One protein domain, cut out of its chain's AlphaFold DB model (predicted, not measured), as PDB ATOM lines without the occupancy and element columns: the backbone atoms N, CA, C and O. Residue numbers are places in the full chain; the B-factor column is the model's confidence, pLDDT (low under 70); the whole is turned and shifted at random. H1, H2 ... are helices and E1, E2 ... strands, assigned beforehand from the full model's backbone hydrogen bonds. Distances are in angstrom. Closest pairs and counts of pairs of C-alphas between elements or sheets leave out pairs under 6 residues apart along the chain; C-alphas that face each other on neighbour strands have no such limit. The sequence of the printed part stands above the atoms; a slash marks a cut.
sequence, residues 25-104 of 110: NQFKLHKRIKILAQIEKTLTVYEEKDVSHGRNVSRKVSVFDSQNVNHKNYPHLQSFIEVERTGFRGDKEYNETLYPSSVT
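AT A GLANCE: This is residues 25 to 104 of the 110 residues of the protein "Transposase" of Planktothrix tepida PCC 9214 (UniProt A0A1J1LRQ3). A long, narrow antiparallel sheet of four strands, twisted along its length, has a single helix, H1, lying across one face near one end, over E3; no named element covers the other face. The long loop of residues 66 to 78 lies at that same end, while the tight turns from E1 to E2 and from E3 to E4 lie at the far end. The printed part has 80 residues, with one named helix and four named strands in the order H1, E1, E2, E3, E4; the sheet's order is E1, E2, E3, E4, and the class is mixed, helices and strands. The whole is loose and elongated, with a radius of gyration of the C-alphas of 14.6 A and spans of 45 by 26 by 20 A.

HOW THE PARTS SIT: The sheet is a meander, each strand the antiparallel neighbour of the one before: E1, residues 44 to 52, E2, residues 55 to 65, E3, residues 79 to 89, and E4, residues 92 to 98. E2 and E3 are the inner strands and form a hairpin at 167 degrees between directions, with N 60 and O 84 within hydrogen-bond range at 2.9 A. E1 and E2 form a hairpin at 169 degrees, with N 48 and O 59 at 2.9 A. E3 and E4 form a hairpin at 172 degrees, with N 94 and O 87 at 2.8 A. The edge strands E1 and E4 are apart. The sheet is twisted, its C-alphas lying up to 4.1 A off the best plane. H1, residues 27 to 39, is on the sheet at a height over the sheet of 7.5 A. It lies over E3 and runs across the strands, at 82 degrees to E3 on the local plane. The closest C-alphas of H1 and E3 are those of Ala 37 and Glu 82, 7.0 A apart. In H1, every O i to N i+4 pair is within hydrogen-bond range.

IN THESE COORDINATES: E2 measures 32.2 A from first to last C-alpha, E3 31.5 A, E1 26.1 A, H1 18.8 A and E4 18.6 A. H1 begins at C-alpha 27, (122.890, 112.839, 86.828). E2 ends at C-alpha 65, (120.451, 124.573, 71.071), and E4 ends at C-alpha 98, (115.821, 107.925, 75.387).

THE WHOLE: The two C-alphas farthest apart are those of His 53 and Lys 72, 45.2 A. The printed part has no cut. The link from E2 to E3, 13 residues, is long; those from H1 to E1, E1 to E2 and E3 to E4 are tight. The mean pLDDT of the printed part is 74.4, and it is under 70 at residues 25 to 27, 53 to 55 and 88 to 104.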
ATOM      1  N   ASN A  25     125.398 108.016  85.034       55.06
ATOM      2  CA  ASN A  25     126.467 108.456  85.934       55.06
ATOM      3  C   ASN A  25     126.748 109.985  85.882       55.06
ATOM      4  O   ASN A  25     127.538 110.498  86.667       55.06
ATOM      5  N   GLN A  26     126.103 110.736  84.976       62.97
ATOM      6  CA  GLN A  26     126.146 112.207  84.889       62.97
ATOM      7  C   GLN A  26     124.789 112.844  85.227       62.97
ATOM      8  O   GLN A  26     124.234 113.640  84.466       62.97
ATOM      9  N   PHE A  27     124.251 112.498  86.397       68.69
ATOM     10  CA  PHE A  27     122.890 112.839  86.828       68.69
ATOM     11  C   PHE A  27     122.516 114.325  86.670       68.69
ATOM     12  O   PHE A  27     121.413 114.641  86.224       68.69
ATOM     13  N   LYS A  28     123.433 115.254  86.988       79.50
ATOM     14  CA  LYS A  28     123.180 116.706  86.900       79.50
ATOM     15  C   LYS A  28     122.987 117.184  85.457       79.50
ATOM     16  O   LYS A  28     122.024 117.899  85.187       79.50
ATOM     17  N   LEU A  29     123.867 116.767  84.544       77.88
ATOM     18  CA  LEU A  29     123.777 117.121  83.127       77.88
ATOM     19  C   LEU A  29     122.527 116.504  82.498       77.88
ATOM     20  O   LEU A  29     121.752 117.208  81.858       77.88
ATOM     21  N   HIS A  30     122.291 115.217  82.758       76.38
ATOM     22  CA  HIS A  30     121.122 114.508  82.247       76.38
ATOM     23  C   HIS A  30     119.809 115.160  82.708       76.38
ATOM     24  O   HIS A  30     118.915 115.395  81.899       76.38
ATOM     25  N   LYS A  31     119.693 115.524  83.995       81.69
ATOM     26  CA  LYS A  31     118.508 116.226  84.514       81.69
ATOM     27  C   LYS A  31     118.324 117.598  83.859       81.69
ATOM     28  O   LYS A  31     117.196 117.950  83.529       81.69
ATOM     29  N   ARG A  32     119.407 118.364  83.661       85.69
ATOM     30  CA  ARG A  32     119.340 119.679  83.005       85.69
ATOM     31  C   ARG A  32     118.866 119.557  81.559       85.69
ATOM     32  O   ARG A  32     117.934 120.260  81.195       85.69
ATOM     33  N   ILE A  33     119.458 118.648  80.786       84.19
ATOM     34  CA  ILE A  33     119.077 118.392  79.389       84.19
ATOM     35  C   ILE A  33     117.617 117.943  79.295       84.19
ATOM     36  O   ILE A  33     116.875 118.481  78.487       84.19
ATOM     37  N   LYS A  34     117.170 117.040  80.179       84.12
ATOM     38  CA  LYS A  34     115.769 116.602  80.217       84.12
ATOM     39  C   LYS A  34     114.791 117.751  80.479       84.12
ATOM     40  O   LYS A  34     113.745 117.803  79.850       84.12
ATOM     41  N   ILE A  35     115.116 118.660  81.403       88.44
ATOM     42  CA  ILE A  35     114.278 119.842  81.664       88.44
ATOM     43  C   ILE A  35     114.245 120.750  80.433       88.44
ATOM     44  O   ILE A  35     113.173 121.200  80.049       88.44
ATOM     45  N   LEU A  36     115.400 121.003  79.812       89.69
ATOM     46  CA  LEU A  36     115.484 121.864  78.632       89.69
ATOM     47  C   LEU A  36     114.705 121.287  77.449       89.69
ATOM     48  O   LEU A  36     113.949 122.021  76.833       89.69
ATOM     49  N   ALA A  37     114.785 119.979  77.203       86.44
ATOM     50  CA  ALA A  37     114.010 119.320  76.151       86.44
ATOM     51  C   ALA A  37     112.483 119.508  76.301       86.44
ATOM     52  O   ALA A  37     111.759 119.481  75.315       86.44
ATOM     53  N   GLN A  38     111.990 119.726  77.527       88.19
ATOM     54  CA  GLN A  38     110.563 119.932  77.801       88.19
ATOM     55  C   GLN A  38     110.096 121.384  77.641       88.19
ATOM     56  O   GLN A  38     108.897 121.611  77.500       88.19
ATOM     57  N   ILE A  39     111.004 122.359  77.731       92.19
ATOM     58  CA  ILE A  39     110.649 123.790  77.771       92.19
ATOM     59  C   ILE A  39     111.182 124.575  76.574       92.19
ATOM     60  O   ILE A  39     110.615 125.606  76.222       92.19
ATOM     61  N   GLU A  40     112.273 124.113  75.966       91.56
ATOM     62  CA  GLU A  40     112.921 124.775  74.843       91.56
ATOM     63  C   GLU A  40     112.317 124.318  73.519       91.56
ATOM     64  O   GLU A  40     111.867 123.182  73.359       91.56
ATOM     65  N   LYS A  41     112.357 125.208  72.526       91.69
ATOM     66  CA  LYS A  41     111.980 124.861  71.158       91.69
ATOM     67  C   LYS A  41     113.121 124.101  70.481       91.69
ATOM     68  O   LYS A  41     114.290 124.455  70.614       91.69
ATOM     69  N   THR A  42     112.767 123.092  69.695       89.19
ATOM     70  CA  THR A  42     113.718 122.376  68.845       89.19
ATOM     71  C   THR A  42     114.221 123.257  67.699       89.19
ATOM     72  O   THR A  42     113.472 124.036  67.105       89.19
ATOM     73  N   LEU A  43     115.500 123.104  67.359       88.19
ATOM     74  CA  LEU A  43     116.109 123.653  66.148       88.19
ATOM     75  C   LEU A  43     115.645 122.889  64.909       88.19
ATOM     76  O   LEU A  43     115.367 123.471  63.864       88.19
ATOM     77  N   THR A  44     115.589 121.563  65.002       83.38
ATOM     78  CA  THR A  44     115.181 120.681  63.905       83.38
ATOM     79  C   THR A  44     114.594 119.401  64.479       83.38
ATOM     80  O   THR A  44     114.971 118.970  65.570       83.38
ATOM     81  N   VAL A  45     113.667 118.798  63.740       81.94
ATOM     82  CA  VAL A  45     113.074 117.501  64.061       81.94
ATOM     83  C   VAL A  45     113.202 116.600  62.840       81.94
ATOM     84  O   VAL A  45     112.941 117.033  61.718       81.94
ATOM     85  N   TYR A  46     113.612 115.358  63.065       83.62
ATOM     86  CA  TYR A  46     113.646 114.305  62.061       83.62
ATOM     87  C   TYR A  46     112.813 113.119  62.539       83.62
ATOM     88  O   TYR A  46     112.955 112.679  63.679       83.62
ATOM     89  N   GLU A  47     111.959 112.595  61.666       80.69
ATOM     90  CA  GLU A  47     111.093 111.458  61.959       80.69
ATOM     91  C   GLU A  47     111.319 110.347  60.938       80.69
ATOM     92  O   GLU A  47     111.380 110.582  59.733       80.69
ATOM     93  N   GLU A  48     111.433 109.121  61.435       82.38
ATOM     94  CA  GLU A  48     111.626 107.923  60.632       82.38
ATOM     95  C   GLU A  48     110.683 106.835  61.124       82.38
ATOM     96  O   GLU A  48     110.565 106.592  62.329       82.38
ATOM     97  N   LYS A  49     110.050 106.133  60.186       80.62
ATOM     98  CA  LYS A  49     109.233 104.965  60.485       80.62
ATOM     99  C   LYS A  49     109.783 103.746  59.755       80.62
ATOM    100  O   LYS A  49     109.841 103.727  58.532       80.62
ATOM    101  N   ASP A  50     110.147 102.724  60.516       76.62
ATOM    102  CA  ASP A  50     110.586 101.421  60.018       76.62
ATOM    103  C   ASP A  50     109.450 100.414  60.213       76.62
ATOM    104  O   ASP A  50     109.131 100.015  61.339       76.62
ATOM    105  N   VAL A  51     108.819 100.036  59.100       71.81
ATOM    106  CA  VAL A  51     107.809  98.976  59.045       71.81
ATOM    107  C   VAL A  51     108.371  97.827  58.215       71.81
ATOM    108  O   VAL A  51     108.189  97.776  57.000       71.81
ATOM    109  N   SER A  52     109.107  96.918  58.851       75.50
ATOM    110  CA  SER A  52     109.755  95.799  58.161       75.50
ATOM    111  C   SER A  52     109.864  94.556  59.047       75.50
ATOM    112  O   SER A  52     110.076  94.650  60.252       75.50
ATOM    113  N   HIS A  53     109.727  93.359  58.460       68.81
ATOM    114  CA  HIS A  53     109.945  92.067  59.140       68.81
ATOM    115  C   HIS A  53     109.245  91.937  60.515       68.81
ATOM    116  O   HIS A  53     109.861  91.508  61.491       68.81
ATOM    117  N   GLY A  54     107.980  92.364  60.617       66.00
ATOM    118  CA  GLY A  54     107.202  92.321  61.867       66.00
ATOM    119  C   GLY A  54     107.555  93.405  62.894       66.00
ATOM    120  O   GLY A  54     107.066  93.363  64.021       66.00
ATOM    121  N   ARG A  55     108.394  94.378  62.527       65.75
ATOM    122  CA  ARG A  55     108.673  95.582  63.314       65.75
ATOM    123  C   ARG A  55     107.825  96.734  62.799       65.75
ATOM    124  O   ARG A  55     107.676  96.906  61.595       65.75
ATOM    125  N   ASN A  56     107.303  97.522  63.726       75.69
ATOM    126  CA  ASN A  56     106.713  98.827  63.462       75.69
ATOM    127  C   ASN A  56     107.339  99.771  64.480       75.69
ATOM    128  O   ASN A  56     106.964  99.729  65.648       75.69
ATOM    129  N   VAL A  57     108.360 100.512  64.063       76.88
ATOM    130  CA  VAL A  57     109.135 101.408  64.923       76.88
ATOM    131  C   VAL A  57     109.050 102.812  64.358       76.88
ATOM    132  O   VAL A  57     109.426 103.034  63.213       76.88
ATOM    133  N   SER A  58     108.606 103.759  65.172       78.19
ATOM    134  CA  SER A  58     108.774 105.183  64.930       78.19
ATOM    135  C   SER A  58     109.963 105.691  65.737       78.19
ATOM    136  O   SER A  58     110.123 105.354  66.915       78.19
ATOM    137  N   ARG A  59     110.812 106.497  65.111       80.38
ATOM    138  CA  ARG A  59     111.879 107.241  65.776       80.38
ATOM    139  C   ARG A  59     111.684 108.707  65.465       80.38
ATOM    140  O   ARG A  59     111.602 109.080  64.300       80.38
ATOM    141  N   LYS A  60     111.676 109.524  66.504       81.00
ATOM    142  CA  LYS A  60     111.703 110.974  66.387       81.00
ATOM    143  C   LYS A  60     112.960 111.488  67.061       81.00
ATOM    144  O   LYS A  60     113.226 111.166  68.216       81.00
ATOM    145  N   VAL A  61     113.747 112.245  66.312       82.38
ATOM    146  CA  VAL A  61     114.982 112.872  66.764       82.38
ATOM    147  C   VAL A  61     114.768 114.374  66.770       82.38
ATOM    148  O   VAL A  61     114.550 114.985  65.728       82.38
ATOM    149  N   SER A  62     114.845 114.959  67.952       83.19
ATOM    150  CA  SER A  62     114.718 116.393  68.181       83.19
ATOM    151  C   SER A  62     116.094 116.967  68.493       83.19
ATOM    152  O   SER A  62     116.771 116.453  69.377       83.19
ATOM    153  N   VAL A  63     116.514 118.020  67.792       84.19
ATOM    154  CA  VAL A  63     117.780 118.731  68.037       84.19
ATOM    155  C   VAL A  63     117.483 120.057  68.722       84.19
ATOM    156  O   VAL A  63     116.581 120.775  68.297       84.19
ATOM    157  N   PHE A  64     118.254 120.403  69.745       87.19
ATOM    158  CA  PHE A  64     118.111 121.624  70.532       87.19
ATOM    159  C   PHE A  64     119.429 122.393  70.586       87.19
ATOM    160  O   PHE A  64     120.510 121.799  70.554       87.19
ATOM    161  N   ASP A  65     119.323 123.713  70.722       88.19
ATOM    162  CA  ASP A  65     120.451 124.573  71.071       88.19
ATOM    163  C   ASP A  65     120.878 124.300  72.525       88.19
ATOM    164  O   ASP A  65     120.050 124.004  73.392       88.19
ATOM    165  N   SER A  66     122.175 124.370  72.812       84.94
ATOM    166  CA  SER A  66     122.713 124.080  74.142       84.94
ATOM    167  C   SER A  66     123.188 125.286  74.951       84.94
ATOM    168  O   SER A  66     123.732 125.084  76.042       84.94
ATOM    169  N   GLN A  67     122.971 126.519  74.492       85.56
ATOM    170  CA  GLN A  67     123.315 127.756  75.206       85.56
ATOM    171  C   GLN A  67     122.798 127.730  76.652       85.56
ATOM    172  O   GLN A  67     123.526 128.042  77.599       85.56
ATOM    173  N   ASN A  68     121.576 127.231  76.850       87.69
ATOM    174  CA  ASN A  68     120.938 127.164  78.166       87.69
ATOM    175  C   ASN A  68     121.380 125.962  79.019       87.69
ATOM    176  O   ASN A  68     121.010 125.869  80.197       87.69
ATOM    177  N   VAL A  69     122.194 125.042  78.490       86.06
ATOM    178  CA  VAL A  69     122.739 123.922  79.273       86.06
ATOM    179  C   VAL A  69     123.791 124.419  80.265       86.06
ATOM    180  O   VAL A  69     123.790 123.956  81.407       86.06
ATOM    181  N   ASN A  70     124.644 125.363  79.841       79.19
ATOM    182  CA  ASN A  70     125.657 126.070  80.641       79.19
ATOM    183  C   ASN A  70     126.355 125.189  81.705       79.19
ATOM    184  O   ASN A  70     126.387 125.494  82.902       79.19
ATOM    185  N   HIS A  71     126.866 124.029  81.282       79.81
ATOM    186  CA  HIS A  71     127.461 123.050  82.186       79.81
ATOM    187  C   HIS A  71     128.987 123.182  82.198       79.81
ATOM    188  O   HIS A  71     129.638 122.968  81.182       79.81
ATOM    189  N   LYS A  72     129.583 123.428  83.374       80.00
ATOM    190  CA  LYS A  72     131.027 123.724  83.534       80.00
ATOM    191  C   LYS A  72     131.984 122.706  82.896       80.00
ATOM    192  O   LYS A  72     133.057 123.077  82.445       80.00
ATOM    193  N   ASN A  73     131.611 121.424  82.873       75.12
ATOM    194  CA  ASN A  73     132.430 120.362  82.265       75.12
ATOM    195  C   ASN A  73     132.246 120.218  80.742       75.12
ATOM    196  O   ASN A  73     132.950 119.420  80.136       75.12
ATOM    197  N   TYR A  74     131.292 120.940  80.156       73.25
ATOM    198  CA  TYR A  74     130.956 120.914  78.731       73.25
ATOM    199  C   TYR A  74     130.830 122.350  78.192       73.25
ATOM    200  O   TYR A  74     129.763 122.734  77.717       73.25
ATOM    201  N   PRO A  75     131.894 123.168  78.295       73.06
ATOM    202  CA  PRO A  75     131.841 124.585  77.924       73.06
ATOM    203  C   PRO A  75     131.638 124.811  76.420       73.06
ATOM    204  O   PRO A  75     131.187 125.876  76.024       73.06
ATOM    205  N   HIS A  76     131.949 123.810  75.594       74.88
ATOM    206  CA  HIS A  76     131.827 123.875  74.137       74.88
ATOM    207  C   HIS A  76     130.614 123.110  73.604       74.88
ATOM    208  O   HIS A  76     130.543 122.842  72.415       74.88
ATOM    209  N   LEU A  77     129.670 122.715  74.463       76.44
ATOM    210  CA  LEU A  77     128.434 122.086  74.005       76.44
ATOM    211  C   LEU A  77     127.718 123.042  73.037       76.44
ATOM    212  O   LEU A  77     127.439 124.176  73.424       76.44
ATOM    213  N   GLN A  78     127.434 122.583  71.813       79.88
ATOM    214  CA  GLN A  78     126.743 123.372  70.777       79.88
ATOM    215  C   GLN A  78     125.287 122.957  70.543       79.88
ATOM    216  O   GLN A  78     124.443 123.776  70.188       79.88
ATOM    217  N   SER A  79     124.985 121.679  70.749       80.69
ATOM    218  CA  SER A  79     123.633 121.149  70.634       80.69
ATOM    219  C   SER A  79     123.458 119.935  71.537       80.69
ATOM    220  O   SER A  79     124.436 119.328  71.986       80.69
ATOM    221  N   PHE A  80     122.207 119.590  71.818       81.75
ATOM    222  CA  PHE A  80     121.843 118.290  72.372       81.75
ATOM    223  C   PHE A  80     120.647 117.719  71.616       81.75
ATOM    224  O   PHE A  80     119.898 118.468  70.987       81.75
ATOM    225  N   ILE A  81     120.457 116.401  71.679       81.50
ATOM    226  CA  ILE A  81     119.312 115.749  71.040       81.50
ATOM    227  C   ILE A  81     118.417 115.029  72.055       81.50
ATOM    228  O   ILE A  81     118.835 114.676  73.158       81.50
ATOM    229  N   GLU A  82     117.174 114.797  71.667       80.81
ATOM    230  CA  GLU A  82     116.243 113.874  72.314       80.81
ATOM    231  C   GLU A  82     115.797 112.851  71.272       80.81
ATOM    232  O   GLU A  82     115.551 113.209  70.119       80.81
ATOM    233  N   VAL A  83     115.726 111.575  71.660       78.56
ATOM    234  CA  VAL A  83     115.315 110.497  70.759       78.56
ATOM    235  C   VAL A  83     114.148 109.746  71.373       78.56
ATOM    236  O   VAL A  83     114.297 108.939  72.292       78.56
ATOM    237  N   GLU A  84     112.976 109.974  70.808       78.38
ATOM    238  CA  GLU A  84     111.759 109.261  71.159       78.38
ATOM    239  C   GLU A  84     111.638 108.035  70.252       78.38
ATOM    240  O   GLU A  84     111.730 108.141  69.024       78.38
ATOM    241  N   ARG A  85     111.464 106.850  70.845       77.31
ATOM    242  CA  ARG A  85     111.217 105.611  70.109       77.31
ATOM    243  C   ARG A  85     109.890 105.021  70.545       77.31
ATOM    244  O   ARG A  85     109.706 104.684  71.713       77.31
ATOM    245  N   THR A  86     109.000 104.837  69.585       73.50
ATOM    246  CA  THR A  86     107.717 104.167  69.800       73.50
ATOM    247  C   THR A  86     107.627 102.981  68.857       73.50
ATOM    248  O   THR A  86     108.243 102.978  67.790       73.50
ATOM    249  N   GLY A  87     106.916 101.928  69.236       73.50
ATOM    250  CA  GLY A  87     106.723 100.821  68.317       73.50
ATOM    251  C   GLY A  87     106.105  99.581  68.924       73.50
ATOM    252  O   GLY A  87     105.656  99.570  70.066       73.50
ATOM    253  N   PHE A  88     106.120  98.514  68.134       62.31
ATOM    254  CA  PHE A  88     105.599  97.205  68.507       62.31
ATOM    255  C   PHE A  88     106.706  96.154  68.448       62.31
ATOM    256  O   PHE A  88     107.476  96.094  67.484       62.31
ATOM    257  N   ARG A  89     106.776  95.300  69.474       60.12
ATOM    258  CA  ARG A  89     107.576  94.067  69.466       60.12
ATOM    259  C   ARG A  89     106.622  92.889  69.666       60.12
ATOM    260  O   ARG A  89     106.288  92.551  70.800       60.12
ATOM    261  N   GLY A  90     106.166  92.291  68.565       63.50
ATOM    262  CA  GLY A  90     104.989  91.411  68.588       63.50
ATOM    263  C   GLY A  90     103.722  92.224  68.877       63.50
ATOM    264  O   GLY A  90     103.612  93.346  68.394       63.50
ATOM    265  N   ASP A  91     102.820  91.710  69.718       63.19
ATOM    266  CA  ASP A  91     101.560  92.393  70.084       63.19
ATOM    267  C   ASP A  91     101.697  93.412  71.232       63.19
ATOM    268  O   ASP A  91     100.709  93.997  71.674       63.19
ATOM    269  N   LYS A  92     102.908  93.623  71.765       58.16
ATOM    270  CA  LYS A  92     103.142  94.583  72.853       58.16
ATOM    271  C   LYS A  92     103.675  95.902  72.311       58.16
ATOM    272  O   LYS A  92     104.735  95.944  71.681       58.16
ATOM    273  N   GLU A  93     102.948  96.969  72.620       60.69
ATOM    274  CA  GLU A  93     103.385  98.347  72.424       60.69
ATOM    275  C   GLU A  93     104.541  98.665  73.385       60.69
ATOM    276  O   GLU A  93     104.497  98.323  74.571       60.69
ATOM    277  N   TYR A  94     105.598  99.296  72.875       65.44
ATOM    278  CA  TYR A  94     106.672  99.857  73.684       65.44
ATOM    279  C   TYR A  94     106.811 101.354  73.386       65.44
ATOM    280  O   TYR A  94     106.860 101.782  72.231       65.44
ATOM    281  N   ASN A  95     106.890 102.147  74.453       56.84
ATOM    282  CA  ASN A  95     107.235 103.563  74.420       56.84
ATOM    283  C   ASN A  95     108.502 103.743  75.254       56.84
ATOM    284  O   ASN A  95     108.478 103.549  76.470       56.84
ATOM    285  N   GLU A  96     109.613 104.075  74.603       59.34
ATOM    286  CA  GLU A  96     110.884 104.352  75.269       59.34
ATOM    287  C   GLU A  96     111.399 105.718  74.810       59.34
ATOM    288  O   GLU A  96     111.825 105.904  73.669       59.34
ATOM    289  N   THR A  97     111.367 106.693  75.716       54.56
ATOM    290  CA  THR A  97     112.035 107.979  75.511       54.56
ATOM    291  C   THR A  97     113.464 107.851  76.005       54.56
ATOM    292  O   THR A  97     113.720 107.768  77.210       54.56
ATOM    293  N   LEU A  98     114.409 107.833  75.070       55.53
ATOM    294  CA  LEU A  98     115.821 107.925  75.387       55.53
ATOM    295  C   LEU A  98     116.226 109.396  75.292       55.53
ATOM    296  O   LEU A  98     115.905 110.094  74.335       55.53
ATOM    297  N   TYR A  99     117.001 109.859  76.266       49.81
ATOM    298  CA  TYR A  99     117.699 111.139  76.176       49.81
ATOM    299  C   TYR A  99     119.160 110.868  75.806       49.81
ATOM    300  O   TYR A  99     120.023 110.862  76.692       49.81
ATOM    301  N   PRO A 100     119.497 110.583  74.533       47.91
ATOM    302  CA  PRO A 100     120.883 110.639  74.126       47.91
ATOM    303  C   PRO A 100     121.271 112.112  74.118       47.91
ATOM    304  O   PRO A 100     120.923 112.863  73.230       47.91
ATOM    305  N   SER A 101     122.010 112.534  75.127       40.03
ATOM    306  CA  SER A 101     122.590 113.877  75.246       40.03
ATOM    307  C   SER A 101     123.748 114.076  74.266       40.03
ATOM    308  O   SER A 101     124.846 114.460  74.662       40.03
ATOM    309  N   SER A 102     123.536 113.760  72.989       38.59
ATOM    310  CA  SER A 102     124.600 113.882  72.013       38.59
ATOM    311  C   SER A 102     124.952 115.333  71.775       38.59
ATOM    312  O   SER A 102     124.127 116.109  71.312       38.59
ATOM    313  N   VAL A 103     126.205 115.657  72.045       40.66
ATOM    314  CA  VAL A 103     126.870 116.834  71.508       40.66
ATOM    315  C   VAL A 103     127.051 116.608  70.010       40.66
ATOM    316  O   VAL A 103     127.584 115.571  69.643       40.66
ATOM    317  N   THR A 104     126.640 117.535  69.154       37.25
ATOM    318  CA  THR A 104     127.152 117.608  67.777       37.25
ATOM    319  C   THR A 104     127.840 118.961  67.651       37.25
ATOM    320  O   THR A 104     127.188 119.987  67.851       37.25
TER     321      THR A 104